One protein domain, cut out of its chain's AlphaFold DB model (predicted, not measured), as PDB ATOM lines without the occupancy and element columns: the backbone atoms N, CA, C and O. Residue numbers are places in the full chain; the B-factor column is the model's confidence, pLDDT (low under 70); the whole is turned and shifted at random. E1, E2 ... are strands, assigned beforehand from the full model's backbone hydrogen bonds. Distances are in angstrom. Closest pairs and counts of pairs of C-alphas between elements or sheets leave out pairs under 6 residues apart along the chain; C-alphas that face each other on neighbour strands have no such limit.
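This is residues 40 to 51 and 66 to 179 of the 200 residues of an uncharacterized protein of viral metagenome (UniProt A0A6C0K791). One antiparallel sheet of nine strands curls into a nearly closed barrel: the long E3, E4 and E5 make one wall, the shorter E6, E8, E9 and E1 the opposite wall, with E2 between. E6 comes close beside E5, where the ring nearly shuts, and the short E7 is at the other edge. The printed part has 126 residues with nine named strands, E1 to E9 along the chain, and no named helix, an all-strand domain. The sheet's order is E6, E8, E9, E1, E2, E3, E4, E5, E7; the whole is compact, with a radius of gyration of the C-alphas of 14.4 A and spans of 45 by 33 by 24 A.

E3, residues 82 to 93, E4, residues 96 to 107, and E5, residues 112 to 124, measure 35.6, 36.0 and 37.3 A. E5 bends by 51 degrees at residue 115. E2 is residues 69 to 75. E1, residues 40 to 45, begins at C-alpha 40 (-36.121, -16.371, 12.204). E6 is residues 139 to 143, E7 146 to 149 and E8 158 to 162; E9, residues 167 to 173, ends at C-alpha 173 (-37.061, -22.639, 9.893).

In this folded sheet, one sheet bent back into two leaves, E6 E8 E9 E1 face E3 E4 E5 E7, with E2 as the hinge. E2 E3 E4 E5 form a meander, each strand the antiparallel neighbour of the one before; N 71 and O 86, 3.1 A, N 87 and O 102, 2.9 A, and N 101 and O 119, 2.8 A, are within hydrogen-bond range. So are N 148 and O 116 of E7 and E5, 2.9 A, N 43 and O 74 of E1 and E2, 2.9 A, N 42 and O 170 of E1 and E9, 3.0 A, N 160 and O 171 of the hairpin E8 and E9, 2.8 A, and N 142 and O 159 of E6 and E8, 2.8 A. The closest C-alphas of E5 and E6, Ser 121 and Ser 142, are 5.9 A apart.

The farthest C-alphas, Asn 110 and Asp 128, are 45.7 A apart. Residues 52 to 65 are not printed; C-alphas 51 and 66 are 10.6 A apart. The link E5 to E6 is long. pLDDT is under 70 at residues 66 to 67, 125 to 134 and 175 to 179.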
ATOM      1  N   ASP A  40     -35.980 -17.819  12.301       87.69
ATOM      2  CA  ASP A  40     -36.121 -16.371  12.204       87.69
ATOM      3  C   ASP A  40     -37.581 -15.982  11.991       87.69
ATOM      4  O   ASP A  40     -38.343 -16.655  11.292       87.69
ATOM      5  N   LEU A  41     -37.936 -14.841  12.580       89.88
ATOM      6  CA  LEU A  41     -39.246 -14.219  12.469       89.88
ATOM      7  C   LEU A  41     -39.105 -12.812  11.882       89.88
ATOM      8  O   LEU A  41     -38.404 -11.951  12.429       89.88
ATOM      9  N   PHE A  42     -39.821 -12.588  10.784       93.62
ATOM     10  CA  PHE A  42     -39.982 -11.284  10.154       93.62
ATOM     11  C   PHE A  42     -41.434 -10.834  10.263       93.62
ATOM     12  O   PHE A  42     -42.348 -11.629  10.066       93.62
ATOM     13  N   GLU A  43     -41.651  -9.557  10.551       93.81
ATOM     14  CA  GLU A  43     -42.991  -8.999  10.737       93.81
ATOM     15  C   GLU A  43     -43.184  -7.727   9.917       93.81
ATOM     16  O   GLU A  43     -42.245  -6.943   9.760       93.81
ATOM     17  N   TYR A  44     -44.403  -7.502   9.437       89.25
ATOM     18  CA  TYR A  44     -44.816  -6.242   8.821       89.25
ATOM     19  C   TYR A  44     -46.305  -5.985   9.043       89.25
ATOM     20  O   TYR A  44     -47.090  -6.920   9.192       89.25
ATOM     21  N   GLU A  45     -46.703  -4.717   9.040       86.12
ATOM     22  CA  GLU A  45     -48.114  -4.332   9.058       86.12
ATOM     23  C   GLU A  45     -48.685  -4.398   7.641       86.12
ATOM     24  O   GLU A  45     -48.155  -3.770   6.720       86.12
ATOM     25  N   TYR A  46     -49.775  -5.142   7.461       82.69
ATOM     26  CA  TYR A  46     -50.454  -5.267   6.172       82.69
ATOM     27  C   TYR A  46     -50.896  -3.905   5.615       82.69
ATOM     28  O   TYR A  46     -50.634  -3.605   4.451       82.69
ATOM     29  N   ASP A  47     -51.478  -3.048   6.457       78.69
ATOM     30  CA  ASP A  47     -51.944  -1.714   6.050       78.69
ATOM     31  C   ASP A  47     -50.804  -0.761   5.649       78.69
ATOM     32  O   ASP A  47     -51.045   0.272   5.029       78.69
ATOM     33  N   GLN A  48     -49.554  -1.102   5.980       76.00
ATOM     34  CA  GLN A  48     -48.365  -0.335   5.603       76.00
ATOM     35  C   GLN A  48     -47.704  -0.852   4.319       76.00
ATOM     36  O   GLN A  48     -46.640  -0.361   3.938       76.00
ATOM     37  N   LEU A  49     -48.292  -1.846   3.644       77.31
ATOM     38  CA  LEU A  49     -47.809  -2.287   2.341       77.31
ATOM     39  C   LEU A  49     -48.001  -1.178   1.306       77.31
ATOM     40  O   LEU A  49     -49.114  -0.870   0.870       77.31
ATOM     41  N   CYS A  50     -46.888  -0.622   0.848       72.56
ATOM     42  CA  CYS A  50     -46.882   0.274  -0.292       72.56
ATOM     43  C   CYS A  50     -47.251  -0.508  -1.557       72.56
ATOM     44  O   CYS A  50     -46.708  -1.585  -1.812       72.56
ATOM     45  N   ARG A  51     -48.140   0.055  -2.383       70.88
ATOM     46  CA  ARG A  51     -48.491  -0.493  -3.701       70.88
ATOM     47  C   ARG A  51     -47.542   0.081  -4.745       70.88
ATOM     48  O   ARG A  51     -47.577   1.276  -5.032       70.88
ATOM     49  N   ASN A  66     -42.682  -6.457 -11.378       45.59
ATOM     50  CA  ASN A  66     -42.021  -5.831 -10.224       45.59
ATOM     51  C   ASN A  66     -43.005  -5.909  -9.038       45.59
ATOM     52  O   ASN A  66     -44.207  -5.845  -9.275       45.59
ATOM     53  N   GLY A  67     -42.524  -6.108  -7.802       50.47
ATOM     54  CA  GLY A  67     -43.347  -6.314  -6.593       50.47
ATOM     55  C   GLY A  67     -44.630  -5.476  -6.566       50.47
ATOM     56  O   GLY A  67     -44.546  -4.255  -6.479       50.47
ATOM     57  N   ASN A  68     -45.796  -6.126  -6.609       70.75
ATOM     58  CA  ASN A  68     -47.097  -5.459  -6.488       70.75
ATOM     59  C   ASN A  68     -47.200  -4.707  -5.148       70.75
ATOM     60  O   ASN A  68     -47.848  -3.663  -5.060       70.75
ATOM     61  N   TYR A  69     -46.525  -5.235  -4.123       80.44
ATOM     62  CA  TYR A  69     -46.499  -4.704  -2.768       80.44
ATOM     63  C   TYR A  69     -45.089  -4.757  -2.183       80.44
ATOM     64  O   TYR A  69     -44.327  -5.683  -2.473       80.44
ATOM     65  N   TYR A  70     -44.746  -3.785  -1.342       86.19
ATOM     66  CA  TYR A  70     -43.500  -3.795  -0.580       86.19
ATOM     67  C   TYR A  70     -43.651  -3.096   0.772       86.19
ATOM     68  O   TYR A  70     -44.478  -2.201   0.929       86.19
ATOM     69  N   SER A  71     -42.849  -3.500   1.757       86.31
ATOM     70  CA  SER A  71     -42.763  -2.825   3.060       86.31
ATOM     71  C   SER A  71     -41.447  -3.147   3.766       86.31
ATOM     72  O   SER A  71     -40.773  -4.127   3.443       86.31
ATOM     73  N   THR A  72     -41.063  -2.321   4.735       88.19
ATOM     74  CA  THR A  72     -39.968  -2.635   5.655       88.19
ATOM     75  C   THR A  72     -40.422  -3.706   6.645       88.19
ATOM     76  O   THR A  72     -41.512  -3.640   7.203       88.19
ATOM     77  N   LEU A  73     -39.564  -4.693   6.884       91.00
ATOM     78  CA  LEU A  73     -39.793  -5.764   7.841       91.00
ATOM     79  C   LEU A  73     -39.081  -5.472   9.163       91.00
ATOM     80  O   LEU A  73     -37.910  -5.076   9.181       91.00
ATOM     81  N   ARG A  74     -39.734  -5.800  10.278       90.88
ATOM     82  CA  ARG A  74     -39.069  -5.991  11.567       90.88
ATOM     83  C   ARG A  74     -38.505  -7.406  11.630       90.88
ATOM     84  O   ARG A  74     -39.256  -8.369  11.738       90.88
ATOM     85  N   TRP A  75     -37.182  -7.529  11.600       92.00
ATOM     86  CA  TRP A  75     -36.489  -8.799  11.816       92.00
ATOM     87  C   TRP A  75     -36.166  -8.963  13.305       92.00
ATOM     88  O   TRP A  75     -35.293  -8.279  13.839       92.00
ATOM     89  N   LYS A  76     -36.912  -9.837  13.988       88.38
ATOM     90  CA  LYS A  76     -36.897  -9.969  15.457       88.38
ATOM     91  C   LYS A  76     -35.549 -10.372  16.045       88.38
ATOM     92  O   LYS A  76     -35.190  -9.913  17.122       88.38
ATOM     93  N   THR A  77     -34.831 -11.217  15.329       80.25
ATOM     94  CA  THR A  77     -33.560 -11.839  15.714       80.25
ATOM     95  C   THR A  77     -32.375 -11.202  14.983       80.25
ATOM     96  O   THR A  77     -31.305 -11.798  14.896       80.25
ATOM     97  N   SER A  78     -32.553  -9.996  14.425       79.69
ATOM     98  CA  SER A  78     -31.521  -9.349  13.616       79.69
ATOM     99  C   SER A  78     -30.229  -9.117  14.415       79.69
ATOM    100  O   SER A  78     -30.289  -8.503  15.482       79.69
ATOM    101  N   PRO A  79     -29.052  -9.501  13.884       71.19
ATOM    102  CA  PRO A  79     -27.763  -9.287  14.548       71.19
ATOM    103  C   PRO A  79     -27.289  -7.813  14.588       71.19
ATOM    104  O   PRO A  79     -26.168  -7.546  15.015       71.19
ATOM    105  N   GLY A  80     -28.136  -6.848  14.200       74.19
ATOM    106  CA  GLY A  80     -27.877  -5.403  14.280       74.19
ATOM    107  C   GLY A  80     -27.444  -4.758  12.953       74.19
ATOM    108  O   GLY A  80     -26.903  -5.416  12.079       74.19
ATOM    109  N   ASN A  81     -27.714  -3.454  12.787       85.38
ATOM    110  CA  ASN A  81     -27.403  -2.618  11.604       85.38
ATOM    111  C   ASN A  81     -27.960  -3.054  10.234       85.38
ATOM    112  O   ASN A  81     -27.541  -2.534   9.195       85.38
ATOM    113  N   TYR A  82     -28.981  -3.907  10.214       90.31
ATOM    114  CA  TYR A  82     -29.658  -4.307   8.985       90.31
ATOM    115  C   TYR A  82     -31.011  -3.615   8.797       90.31
ATOM    116  O   TYR A  82     -31.723  -3.309   9.750       90.31
ATOM    117  N   THR A  83     -31.379  -3.368   7.539       89.69
ATOM    118  CA  THR A  83     -32.760  -3.043   7.144       89.69
ATOM    119  C   THR A  83     -33.294  -4.161   6.285       89.69
ATOM    120  O   THR A  83     -32.636  -4.562   5.330       89.69
ATOM    121  N   CYS A  84     -34.483  -4.646   6.610       91.88
ATOM    122  CA  CYS A  84     -35.128  -5.714   5.868       91.88
ATOM    123  C   CYS A  84     -36.308  -5.138   5.095       91.88
ATOM    124  O   CYS A  84     -37.088  -4.374   5.656       91.88
ATOM    125  N   THR A  85     -36.465  -5.530   3.839       91.38
ATOM    126  CA  THR A  85     -37.612  -5.148   3.008       91.38
ATOM    127  C   THR A  85     -38.226  -6.402   2.414       91.38
ATOM    128  O   THR A  85     -37.493  -7.278   1.952       91.38
ATOM    129  N   VAL A  86     -39.555  -6.482   2.421       91.62
ATOM    130  CA  VAL A  86     -40.314  -7.499   1.693       91.62
ATOM    131  C   VAL A  86     -40.809  -6.935   0.370       91.62
ATOM    132  O   VAL A  86     -41.229  -5.780   0.313       91.62
ATOM    133  N   TYR A  87     -40.796  -7.763  -0.667       90.31
ATOM    134  CA  TYR A  87     -41.477  -7.518  -1.933       90.31
ATOM    135  C   TYR A  87     -42.398  -8.697  -2.223       90.31
ATOM    136  O   TYR A  87     -42.013  -9.847  -2.002       90.31
ATOM    137  N   ILE A  88     -43.598  -8.411  -2.718       88.06
ATOM    138  CA  ILE A  88     -44.628  -9.412  -2.993       88.06
ATOM    139  C   ILE A  88     -45.209  -9.126  -4.371       88.06
ATOM    140  O   ILE A  88     -45.774  -8.056  -4.593       88.06
ATOM    141  N   THR A  89     -45.088 -10.062  -5.308       86.31
ATOM    142  CA  THR A  89     -45.945 -10.084  -6.500       86.31
ATOM    143  C   THR A  89     -47.018 -11.129  -6.295       86.31
ATOM    144  O   THR A  89     -46.766 -12.161  -5.685       86.31
ATOM    145  N   SER A  90     -48.214 -10.857  -6.793       81.44
ATOM    146  CA  SER A  90     -49.361 -11.728  -6.591       81.44
ATOM    147  C   SER A  90     -50.266 -11.685  -7.813       81.44
ATOM    148  O   SER A  90     -50.583 -10.609  -8.329       81.44
ATOM    149  N   ILE A  91     -50.616 -12.860  -8.322       79.31
ATOM    150  CA  ILE A  91     -51.423 -13.037  -9.527       79.31
ATOM    151  C   ILE A  91     -52.527 -14.038  -9.202       79.31
ATOM    152  O   ILE A  91     -52.254 -15.099  -8.644       79.31
ATOM    153  N   TYR A  92     -53.760 -13.716  -9.583       76.25
ATOM    154  CA  TYR A  92     -54.892 -14.633  -9.493       76.25
ATOM    155  C   TYR A  92     -55.103 -15.342 -10.832       76.25
ATOM    156  O   TYR A  92     -55.311 -14.684 -11.853       76.25
ATOM    157  N   VAL A  93     -55.034 -16.672 -10.836       73.62
ATOM    158  CA  VAL A  93     -55.208 -17.519 -12.025       73.62
ATOM    159  C   VAL A  93     -56.044 -18.734 -11.640       73.62
ATOM    160  O   VAL A  93     -55.684 -19.438 -10.704       73.62
ATOM    161  N   ASN A  94     -57.126 -19.008 -12.378       78.19
ATOM    162  CA  ASN A  94     -57.968 -20.203 -12.206       78.19
ATOM    163  C   ASN A  94     -58.343 -20.480 -10.738       78.19
ATOM    164  O   ASN A  94     -58.046 -21.549 -10.215       78.19
ATOM    165  N   GLU A  95     -58.939 -19.495 -10.066       74.75
ATOM    166  CA  GLU A  95     -59.387 -19.618  -8.666       74.75
ATOM    167  C   GLU A  95     -58.267 -19.805  -7.622       74.75
ATOM    168  O   GLU A  95     -58.520 -20.100  -6.449       74.75
ATOM    169  N   MET A  96     -57.016 -19.580  -8.027       78.88
ATOM    170  CA  MET A  96     -55.835 -19.679  -7.176       78.88
ATOM    171  C   MET A  96     -55.042 -18.374  -7.178       78.88
ATOM    172  O   MET A  96     -54.805 -17.765  -8.221       78.88
ATOM    173  N   TRP A  97     -54.565 -17.975  -6.003       82.56
ATOM    174  CA  TRP A  97     -53.544 -16.947  -5.859       82.56
ATOM    175  C   TRP A  97     -52.166 -17.579  -5.953       82.56
ATOM    176  O   TRP A  97     -51.876 -18.572  -5.286       82.56
ATOM    177  N   THR A  98     -51.319 -16.990  -6.789       85.06
ATOM    178  CA  THR A  98     -49.898 -17.302  -6.891       85.06
ATOM    179  C   THR A  98     -49.107 -16.083  -6.463       85.06
ATOM    180  O   THR A  98     -49.105 -15.067  -7.162       85.06
ATOM    181  N   ASP A  99     -48.387 -16.212  -5.355       87.62
ATOM    182  CA  ASP A  99     -47.539 -15.149  -4.840       87.62
ATOM    183  C   ASP A  99     -46.069 -15.510  -5.018       87.62
ATOM    184  O   ASP A  99     -45.659 -16.648  -4.788       87.62
ATOM    185  N   ASN A 100     -45.252 -14.524  -5.373       90.44
ATOM    186  CA  ASN A 100     -43.805 -14.615  -5.261       90.44
ATOM    187  C   ASN A 100     -43.332 -13.588  -4.244       90.44
ATOM    188  O   ASN A 100     -43.768 -12.437  -4.242       90.44
ATOM    189  N   TRP A 101     -42.425 -14.029  -3.390       93.00
ATOM    190  CA  TRP A 101     -41.965 -13.285  -2.238       93.00
ATOM    191  C   TRP A 101     -40.459 -13.119  -2.288       93.00
ATOM    192  O   TRP A 101     -39.717 -14.043  -2.637       93.00
ATOM    193  N   TRP A 102     -40.015 -11.940  -1.870       94.31
ATOM    194  CA  TRP A 102     -38.612 -11.626  -1.672       94.31
ATOM    195  C   TRP A 102     -38.427 -10.941  -0.332       94.31
ATOM    196  O   TRP A 102     -39.159 -10.008  -0.017       94.31
ATOM    197  N   ILE A 103     -37.406 -11.343   0.419       95.06
ATOM    198  CA  ILE A 103     -36.873 -10.549   1.528       95.06
ATOM    199  C   ILE A 103     -35.473 -10.121   1.137       95.06
ATOM    200  O   ILE A 103     -34.636 -10.972   0.858       95.06
ATOM    201  N   THR A 104     -35.200  -8.823   1.140       94.25
ATOM    202  CA  THR A 104     -33.855  -8.285   0.926       94.25
ATOM    203  C   THR A 104     -33.369  -7.627   2.202       94.25
ATOM    204  O   THR A 104     -34.090  -6.846   2.820       94.25
ATOM    205  N   VAL A 105     -32.134  -7.942   2.580       94.06
ATOM    206  CA  VAL A 105     -31.469  -7.366   3.745       94.06
ATOM    207  C   VAL A 105     -30.377  -6.426   3.260       94.06
ATOM    208  O   VAL A 105     -29.497  -6.827   2.502       94.06
ATOM    209  N   TYR A 106     -30.441  -5.178   3.700       91.44
ATOM    210  CA  TYR A 106     -29.463  -4.135   3.424       91.44
ATOM    211  C   TYR A 106     -28.600  -3.886   4.660       91.44
ATOM    212  O   TYR A 106     -29.129  -3.636   5.746       91.44
ATOM    213  N   ASP A 107     -27.284  -3.941   4.492       92.69
ATOM    214  CA  ASP A 107     -26.303  -3.568   5.506       92.69
ATOM    215  C   ASP A 107     -26.112  -2.050   5.498       92.69
ATOM    216  O   ASP A 107     -25.588  -1.481   4.536       92.69
ATOM    217  N   ARG A 108     -26.523  -1.378   6.579       88.88
ATOM    218  CA  ARG A 108     -26.383   0.082   6.688       88.88
ATOM    219  C   ARG A 108     -24.927   0.532   6.800       88.88
ATOM    220  O   ARG A 108     -24.617   1.654   6.408       88.88
ATOM    221  N   THR A 109     -24.052  -0.321   7.325       91.62
ATOM    222  CA  THR A 109     -22.629  -0.028   7.527       91.62
ATOM    223  C   THR A 109     -21.885  -0.138   6.203       91.62
ATOM    224  O   THR A 109     -21.229   0.809   5.773       91.62
ATOM    225  N   ASN A 110     -22.053  -1.272   5.519       92.81
ATOM    226  CA  ASN A 110     -21.386  -1.562   4.245       92.81
ATOM    227  C   ASN A 110     -22.091  -0.935   3.032       92.81
ATOM    228  O   ASN A 110     -21.586  -1.000   1.912       92.81
ATOM    229  N   LYS A 111     -23.256  -0.317   3.255       91.19
ATOM    230  CA  LYS A 111     -24.105   0.326   2.246       91.19
ATOM    231  C   LYS A 111     -24.454  -0.585   1.066       91.19
ATOM    232  O   LYS A 111     -24.608  -0.117  -0.063       91.19
ATOM    233  N   SER A 112     -24.602  -1.878   1.320       91.56
ATOM    234  CA  SER A 112     -24.783  -2.901   0.293       91.56
ATOM    235  C   SER A 112     -25.822  -3.940   0.707       91.56
ATOM    236  O   SER A 112     -26.239  -4.026   1.863       91.56
ATOM    237  N   THR A 113     -26.279  -4.737  -0.256       92.00
ATOM    238  CA  THR A 113     -27.177  -5.860   0.023       92.00
ATOM    239  C   THR A 113     -26.413  -6.972   0.740       92.00
ATOM    240  O   THR A 113     -25.507  -7.570   0.168       92.00
ATOM    241  N   ALA A 114     -26.818  -7.278   1.971       91.94
ATOM    242  CA  ALA A 114     -26.245  -8.330   2.809       91.94
ATOM    243  C   ALA A 114     -26.783  -9.728   2.478       91.94
ATOM    244  O   ALA A 114     -26.161 -10.730   2.819       91.94
ATOM    245  N   GLY A 115     -27.963  -9.813   1.856       93.75
ATOM    246  CA  GLY A 115     -28.580 -11.084   1.494       93.75
ATOM    247  C   GLY A 115     -29.977 -10.926   0.913       93.75
ATOM    248  O   GLY A 115     -30.605  -9.867   0.995       93.75
ATOM    249  N   THR A 116     -30.473 -11.982   0.279       95.19
ATOM    250  CA  THR A 116     -31.848 -12.047  -0.228       95.19
ATOM    251  C   THR A 116     -32.408 -13.455  -0.084       95.19
ATOM    252  O   THR A 116     -31.686 -14.419  -0.319       95.19
ATOM    253  N   LEU A 117     -33.688 -13.561   0.273       95.81
ATOM    254  CA  LEU A 117     -34.483 -14.789   0.249       95.81
ATOM    255  C   LEU A 117     -35.586 -14.691  -0.786       95.81
ATOM    256  O   LEU A 117     -36.130 -13.608  -0.996       95.81
ATOM    257  N   ARG A 118     -35.920 -15.825  -1.404       95.31
ATOM    258  CA  ARG A 118     -37.006 -15.947  -2.378       95.31
ATOM    259  C   ARG A 118     -37.806 -17.218  -2.145       95.31
ATOM    260  O   ARG A 118     -37.226 -18.264  -1.851       95.31
ATOM    261  N   TRP A 119     -39.119 -17.121  -2.303       95.19
ATOM    262  CA  TRP A 119     -40.029 -18.262  -2.345       95.19
ATOM    263  C   TRP A 119     -41.300 -17.900  -3.110       95.19
ATOM    264  O   TRP A 119     -41.551 -16.731  -3.403       95.19
ATOM    265  N   SER A 120     -42.105 -18.912  -3.412       92.94
ATOM    266  CA  SER A 120     -43.403 -18.742  -4.063       92.94
ATOM    267  C   SER A 120     -44.459 -19.524  -3.296       92.94
ATOM    268  O   SER A 120     -44.157 -20.569  -2.723       92.94
ATOM    269  N   SER A 121     -45.693 -19.049  -3.267       90.50
ATOM    270  CA  SER A 121     -46.814 -19.760  -2.654       90.50
ATOM    271  C   SER A 121     -48.002 -19.815  -3.596       90.50
ATOM    272  O   SER A 121     -48.233 -18.881  -4.358       90.50
ATOM    273  N   VAL A 122     -48.761 -20.904  -3.511       87.38
ATOM    274  CA  VAL A 122     -50.036 -21.083  -4.207       87.38
ATOM    275  C   VAL A 122     -51.085 -21.488  -3.187       87.38
ATOM    276  O   VAL A 122     -50.833 -22.362  -2.357       87.38
ATOM    277  N   TYR A 123     -52.247 -20.851  -3.242       84.12
ATOM    278  CA  TYR A 123     -53.387 -21.169  -2.388       84.12
ATOM    279  C   TYR A 123     -54.690 -20.768  -3.074       84.12
ATOM    280  O   TYR A 123     -54.726 -19.850  -3.890       84.12
ATOM    281  N   SER A 124     -55.770 -21.461  -2.730       77.50
ATOM    282  CA  SER A 124     -57.122 -21.071  -3.125       77.50
ATOM    283  C   SER A 124     -57.787 -20.338  -1.964       77.50
ATOM    284  O   SER A 124     -57.578 -20.690  -0.801       77.50
ATOM    285  N   GLN A 125     -58.566 -19.307  -2.278       69.31
ATOM    286  CA  GLN A 125     -59.399 -18.602  -1.307       69.31
ATOM    287  C   GLN A 125     -60.869 -18.814  -1.653       69.31
ATOM    288  O   GLN A 125     -61.236 -18.864  -2.824       69.31
ATOM    289  N   THR A 126     -61.719 -18.894  -0.635       58.38
ATOM    290  CA  THR A 126     -63.156 -19.165  -0.791       58.38
ATOM    291  C   THR A 126     -64.020 -17.911  -0.952       58.38
ATOM    292  O   THR A 126     -65.230 -18.036  -1.117       58.38
ATOM    293  N   PHE A 127     -63.438 -16.706  -0.907       56.56
ATOM    294  CA  PHE A 127     -64.184 -15.445  -0.973       56.56
ATOM    295  C   PHE A 127     -63.816 -14.597  -2.194       56.56
ATOM    296  O   PHE A 127     -62.661 -14.523  -2.613       56.56
ATOM    297  N   ASP A 128     -64.828 -13.890  -2.698       52.44
ATOM    298  CA  ASP A 128     -64.832 -13.072  -3.921       52.44
ATOM    299  C   ASP A 128     -64.122 -11.706  -3.768       52.44
ATOM    300  O   ASP A 128     -64.267 -10.783  -4.575       52.44
ATOM    301  N   THR A 129     -63.360 -11.517  -2.686       53.22
ATOM    302  CA  THR A 129     -62.665 -10.253  -2.432       53.22
ATOM    303  C   THR A 129     -61.384 -10.180  -3.258       53.22
ATOM    304  O   THR A 129     -60.426 -10.908  -3.006       53.22
ATOM    305  N   LYS A 130     -61.340  -9.232  -4.203       51.91
ATOM    306  CA  LYS A 130     -60.165  -8.876  -5.031       51.91
ATOM    307  C   LYS A 130     -59.006  -8.232  -4.242       51.91
ATOM    308  O   LYS A 130     -58.122  -7.622  -4.841       51.91
ATOM    309  N   ASP A 131     -59.025  -8.304  -2.913       59.00
ATOM    310  CA  ASP A 131     -57.984  -7.726  -2.064       59.00
ATOM    311  C   ASP A 131     -56.828  -8.733  -1.979       59.00
ATOM    312  O   ASP A 131     -56.815  -9.639  -1.158       59.00
ATOM    313  N   VAL A 132     -55.885  -8.567  -2.904       57.34
ATOM    314  CA  VAL A 132     -54.816  -9.489  -3.344       57.34
ATOM    315  C   VAL A 132     -53.972 -10.151  -2.237       57.34
ATOM    316  O   VAL A 132     -53.276 -11.125  -2.485       57.34
ATOM    317  N   LEU A 133     -53.996  -9.621  -1.016       62.25
ATOM    318  CA  LEU A 133     -53.187 -10.092   0.117       62.25
ATOM    319  C   LEU A 133     -54.013 -10.283   1.406       62.25
ATOM    320  O   LEU A 133     -53.462 -10.406   2.507       62.25
ATOM    321  N   LYS A 134     -55.345 -10.294   1.288       68.56
ATOM    322  CA  LYS A 134     -56.243 -10.808   2.325       68.56
ATOM    323  C   LYS A 134     -56.683 -12.197   1.911       68.56
ATOM    324  O   LYS A 134     -57.207 -12.390   0.825       68.56
ATOM    325  N   THR A 135     -56.485 -13.147   2.809       73.25
ATOM    326  CA  THR A 135     -56.852 -14.541   2.607       73.25
ATOM    327  C   THR A 135     -57.572 -15.049   3.846       73.25
ATOM    328  O   THR A 135     -57.319 -14.579   4.957       73.25
ATOM    329  N   THR A 136     -58.475 -16.004   3.656       75.75
ATOM    330  CA  THR A 136     -59.080 -16.766   4.755       75.75
ATOM    331  C   THR A 136     -58.239 -17.959   5.175       75.75
ATOM    332  O   THR A 136     -58.539 -18.587   6.185       75.75
ATOM    333  N   VAL A 137     -57.165 -18.248   4.436       83.12
ATOM    334  CA  VAL A 137     -56.166 -19.241   4.815       83.12
ATOM    335  C   VAL A 137     -55.271 -18.629   5.902       83.12
ATOM    336  O   VAL A 137     -54.498 -17.719   5.602       83.12
ATOM    337  N   PRO A 138     -55.338 -19.099   7.161       84.44
ATOM    338  CA  PRO A 138     -54.610 -18.471   8.264       84.44
ATOM    339  C   PRO A 138     -53.095 -18.639   8.129       84.44
ATOM    340  O   PRO A 138     -52.342 -17.747   8.513       84.44
ATOM    341  N   PHE A 139     -52.651 -19.759   7.548       88.12
ATOM    342  CA  PHE A 139     -51.242 -20.085   7.379       88.12
ATOM    343  C   PHE A 139     -50.956 -20.589   5.972       88.12
ATOM    344  O   PHE A 139     -51.580 -21.541   5.505       88.12
ATOM    345  N   ILE A 140     -49.942 -20.018   5.331       89.19
ATOM    346  CA  ILE A 140     -49.454 -20.494   4.037       89.19
ATOM    347  C   ILE A 140     -48.041 -21.019   4.218       89.19
ATOM    348  O   ILE A 140     -47.131 -20.276   4.585       89.19
ATOM    349  N   ARG A 141     -47.859 -22.313   3.948       89.94
ATOM    350  CA  ARG A 141     -46.556 -22.974   4.005       89.94
ATOM    351  C   ARG A 141     -45.923 -23.022   2.618       89.94
ATOM    352  O   ARG A 141     -46.581 -23.353   1.637       89.94
ATOM    353  N   SER A 142     -44.629 -22.739   2.557       92.00
ATOM    354  CA  SER A 142     -43.805 -22.880   1.359       92.00
ATOM    355  C   SER A 142     -42.377 -23.303   1.727       92.00
ATOM    356  O   SER A 142     -42.047 -23.517   2.896       92.00
ATOM    357  N   PHE A 143     -41.522 -23.432   0.719       91.50
ATOM    358  CA  PHE A 143     -40.095 -23.657   0.854       91.50
ATOM    359  C   PHE A 143     -39.327 -22.483   0.258       91.50
ATOM    360  O   PHE A 143     -39.658 -21.978  -0.814       91.50
ATOM    361  N   ILE A 144     -38.265 -22.078   0.946       93.62
ATOM    362  CA  ILE A 144     -37.323 -21.093   0.429       93.62
ATOM    363  C   ILE A 144     -36.586 -21.703  -0.762       93.62
ATOM    364  O   ILE A 144     -35.812 -22.650  -0.608       93.62
ATOM    365  N   THR A 145     -36.817 -21.147  -1.950       90.94
ATOM    366  CA  THR A 145     -36.253 -21.642  -3.212       90.94
ATOM    367  C   THR A 145     -34.855 -21.094  -3.473       90.94
ATOM    368  O   THR A 145     -34.044 -21.756  -4.118       90.94
ATOM    369  N   ALA A 146     -34.542 -19.907  -2.947       88.25
ATOM    370  CA  ALA A 146     -33.214 -19.317  -3.050       88.25
ATOM    371  C   ALA A 146     -32.880 -18.445  -1.838       88.25
ATOM    372  O   ALA A 146     -33.709 -17.653  -1.388       88.25
ATOM    373  N   GLY A 147     -31.642 -18.557  -1.359       90.19
ATOM    374  CA  GLY A 147     -31.048 -17.670  -0.368       90.19
ATOM    375  C   GLY A 147     -29.634 -17.260  -0.772       90.19
ATOM    376  O   GLY A 147     -28.909 -18.039  -1.384       90.19
ATOM    377  N   SER A 148     -29.227 -16.035  -0.447       90.62
ATOM    378  CA  SER A 148     -27.880 -15.537  -0.750       90.62
ATOM    379  C   SER A 148     -27.203 -14.900   0.460       90.62
ATOM    380  O   SER A 148     -27.869 -14.309   1.315       90.62
ATOM    381  N   HIS A 149     -25.869 -15.004   0.495       91.31
ATOM    382  CA  HIS A 149     -24.996 -14.386   1.499       91.31
ATOM    383  C   HIS A 149     -25.484 -14.656   2.935       91.31
ATOM    384  O   HIS A 149     -25.631 -15.818   3.312       91.31
ATOM    385  N   LEU A 150     -25.793 -13.611   3.717       89.94
ATOM    386  CA  LEU A 150     -26.253 -13.705   5.110       89.94
ATOM    387  C   LEU A 150     -27.445 -14.660   5.292       89.94
ATOM    388  O   LEU A 150     -27.611 -15.273   6.346       89.94
ATOM    389  N   LEU A 151     -28.279 -14.789   4.260       91.88
ATOM    390  CA  LEU A 151     -29.509 -15.572   4.293       91.88
ATOM    391  C   LEU A 151     -29.367 -16.935   3.598       91.88
ATOM    392  O   LEU A 151     -30.332 -17.691   3.527       91.88
ATOM    393  N   GLN A 152     -28.175 -17.292   3.108       90.06
ATOM    394  CA  GLN A 152     -27.938 -18.561   2.411       90.06
ATOM    395  C   GLN A 152     -28.205 -19.787   3.293       90.06
ATOM    396  O   GLN A 152     -28.622 -20.829   2.790       90.06
ATOM    397  N   LYS A 153     -28.061 -19.652   4.618       88.06
ATOM    398  CA  LYS A 153     -28.425 -20.697   5.590       88.06
ATOM    399  C   LYS A 153     -29.894 -21.136   5.506       88.06
ATOM    400  O   LYS A 153     -30.204 -22.271   5.858       88.06
ATOM    401  N   TYR A 154     -30.781 -20.288   4.983       90.50
ATOM    402  CA  TYR A 154     -32.198 -20.605   4.799       90.50
ATOM    403  C   TYR A 154     -32.519 -21.244   3.444       90.50
ATOM    404  O   TYR A 154     -33.686 -21.491   3.157       90.50
ATOM    405  N   GLN A 155     -31.530 -21.537   2.596       89.19
ATOM    406  CA  GLN A 155     -31.768 -22.261   1.348       89.19
ATOM    407  C   GLN A 155     -32.452 -23.611   1.646       89.19
ATOM    408  O   GLN A 155     -31.915 -24.448   2.378       89.19
ATOM    409  N   ASN A 156     -33.620 -23.850   1.040       88.56
ATOM    410  CA  ASN A 156     -34.475 -25.017   1.290       88.56
ATOM    411  C   ASN A 156     -35.034 -25.109   2.725       88.56
ATOM    412  O   ASN A 156     -35.401 -26.198   3.174       88.56
ATOM    413  N   ALA A 157     -35.075 -24.000   3.467       90.38
ATOM    414  CA  ALA A 157     -35.830 -23.904   4.711       90.38
ATOM    415  C   ALA A 157     -37.337 -23.944   4.427       90.38
ATOM    416  O   ALA A 157     -37.790 -23.614   3.327       90.38
ATOM    417  N   THR A 158     -38.121 -24.322   5.429       90.88
ATOM    418  CA  THR A 158     -39.570 -24.160   5.377       90.88
ATOM    419  C   THR A 158     -39.922 -22.743   5.814       90.88
ATOM    420  O   THR A 158     -39.329 -22.195   6.744       90.88
ATOM    421  N   CYS A 159     -40.876 -22.150   5.109       92.31
ATOM    422  CA  CYS A 159     -41.419 -20.831   5.378       92.31
ATOM    423  C   CYS A 159     -42.910 -20.968   5.688       92.31
ATOM    424  O   CYS A 159     -43.621 -21.690   4.985       92.31
ATOM    425  N   VAL A 160     -43.384 -20.291   6.729       92.31
ATOM    426  CA  VAL A 160     -44.807 -20.185   7.062       92.31
ATOM    427  C   VAL A 160     -45.160 -18.715   7.198       92.31
ATOM    428  O   VAL A 160     -44.574 -18.007   8.015       92.31
ATOM    429  N   VAL A 161     -46.119 -18.259   6.398       91.50
ATOM    430  CA  VAL A 161     -46.679 -16.909   6.498       91.50
ATOM    431  C   VAL A 161     -47.997 -16.981   7.270       91.50
ATOM    432  O   VAL A 161     -48.890 -17.729   6.871       91.50
ATOM    433  N   ASP A 162     -48.105 -16.229   8.365       91.06
ATOM    434  CA  ASP A 162     -49.301 -16.103   9.214       91.06
ATOM    435  C   ASP A 162     -50.105 -14.851   8.815       91.06
ATOM    436  O   ASP A 162     -49.610 -13.717   8.884       91.06
ATOM    437  N   TYR A 163     -51.356 -15.077   8.406       87.50
ATOM    438  CA  TYR A 163     -52.323 -14.077   7.945       87.50
ATOM    439  C   TYR A 163     -53.482 -13.848   8.927       87.50
ATOM    440  O   TYR A 163     -54.486 -13.232   8.558       87.50
ATOM    441  N   ARG A 164     -53.400 -14.303  10.179       86.06
ATOM    442  CA  ARG A 164     -54.511 -14.127  11.133       86.06
ATOM    443  C   ARG A 164     -54.687 -12.677  11.586       86.06
ATOM    444  O   ARG A 164     -55.810 -12.225  11.769       86.06
ATOM    445  N   ASN A 165     -53.586 -11.942  11.734       86.88
ATOM    446  CA  ASN A 165     -53.565 -10.586  12.298       86.88
ATOM    447  C   ASN A 165     -53.077  -9.544  11.288       86.88
ATOM    448  O   ASN A 165     -52.394  -9.899  10.329       86.88
ATOM    449  N   ASN A 166     -53.373  -8.258  11.517       83.81
ATOM    450  CA  ASN A 166     -52.888  -7.169  10.655       83.81
ATOM    451  C   ASN A 166     -51.356  -7.124  10.573       83.81
ATOM    452  O   ASN A 166     -50.788  -6.982   9.491       83.81
ATOM    453  N   THR A 167     -50.696  -7.340  11.714       91.00
ATOM    454  CA  THR A 167     -49.270  -7.647  11.766       91.00
ATOM    455  C   THR A 167     -49.051  -9.054  11.211       91.00
ATOM    456  O   THR A 167     -49.275 -10.059  11.891       91.00
ATOM    457  N   ARG A 168     -48.614  -9.125   9.957       90.19
ATOM    458  CA  ARG A 168     -48.270 -10.368   9.268       90.19
ATOM    459  C   ARG A 168     -46.924 -10.871   9.764       90.19
ATOM    460  O   ARG A 168     -46.001 -10.080   9.977       90.19
ATOM    461  N   LYS A 169     -46.802 -12.190   9.910       93.12
ATOM    462  CA  LYS A 169     -45.570 -12.850  10.361       93.12
ATOM    463  C   LYS A 169     -45.061 -13.812   9.298       93.12
ATOM    464  O   LYS A 169     -45.842 -14.539   8.696       93.12
ATOM    465  N   ILE A 170     -43.753 -13.825   9.080       94.25
ATOM    466  CA  ILE A 170     -43.054 -14.758   8.197       94.25
ATOM    467  C   ILE A 170     -42.069 -15.535   9.067       94.25
ATOM    468  O   ILE A 170     -41.063 -14.985   9.524       94.25
ATOM    469  N   HIS A 171     -42.382 -16.802   9.306       93.12
ATOM    470  CA  HIS A 171     -41.580 -17.737  10.085       93.12
ATOM    471  C   HIS A 171     -40.704 -18.555   9.138       93.12
ATOM    472  O   HIS A 171     -41.225 -19.195   8.224       93.12
ATOM    473  N   ILE A 172     -39.390 -18.569   9.356       92.12
ATOM    474  CA  ILE A 172     -38.442 -19.340   8.543       92.12
ATOM    475  C   ILE A 172     -37.684 -20.302   9.446       92.12
ATOM    476  O   ILE A 172     -37.065 -19.875  10.416       92.12
ATOM    477  N   PHE A 173     -37.713 -21.592   9.111       88.00
ATOM    478  CA  PHE A 173     -37.061 -22.639   9.893       88.00
ATOM    479  C   PHE A 173     -36.329 -23.651   9.009       88.00
ATOM    480  O   PHE A 173     -36.864 -24.216   8.052       88.00
ATOM    481  N   THR A 174     -35.059 -23.891   9.331       85.62
ATOM    482  CA  THR A 174     -34.232 -24.905   8.658       85.62
ATOM    483  C   THR A 174     -34.562 -26.320   9.132       85.62
ATOM    484  O   THR A 174     -35.012 -26.516  10.257       85.62
ATOM    485  N   LYS A 175     -34.271 -27.335   8.308       67.69
ATOM    486  CA  LYS A 175     -34.499 -28.751   8.644       67.69
ATOM    487  C   LYS A 175     -33.851 -29.122   9.990       67.69
ATOM    488  O   LYS A 175     -32.632 -29.074  10.120       67.69
ATOM    489  N   GLY A 176     -34.671 -29.527  10.960       60.97
ATOM    490  CA  GLY A 176     -34.237 -29.916  12.308       60.97
ATOM    491  C   GLY A 176     -34.246 -28.790  13.349       60.97
ATOM    492  O   GLY A 176     -33.969 -29.073  14.518       60.97
ATOM    493  N   ALA A 177     -34.556 -27.552  12.951       64.50
ATOM    494  CA  ALA A 177     -35.081 -26.534  13.856       64.50
ATOM    495  C   ALA A 177     -36.578 -26.808  14.044       64.50
ATOM    496  O   ALA A 177     -37.289 -27.018  13.061       64.50
ATOM    497  N   HIS A 178     -37.032 -26.858  15.293       56.66
ATOM    498  CA  HIS A 178     -38.456 -26.967  15.579       56.66
ATOM    499  C   HIS A 178     -39.079 -25.574  15.445       56.66
ATOM    500  O   HIS A 178     -38.479 -24.609  15.933       56.66
ATOM    501  N   PRO A 179     -40.231 -25.436  14.767       62.44
ATOM    502  CA  PRO A 179     -41.054 -24.251  14.920       62.44
ATOM    503  C   PRO A 179     -41.425 -24.082  16.396       62.44
ATOM    504  O   PRO A 179     -41.310 -25.015  17.193       62.44
TER     505      PRO A 179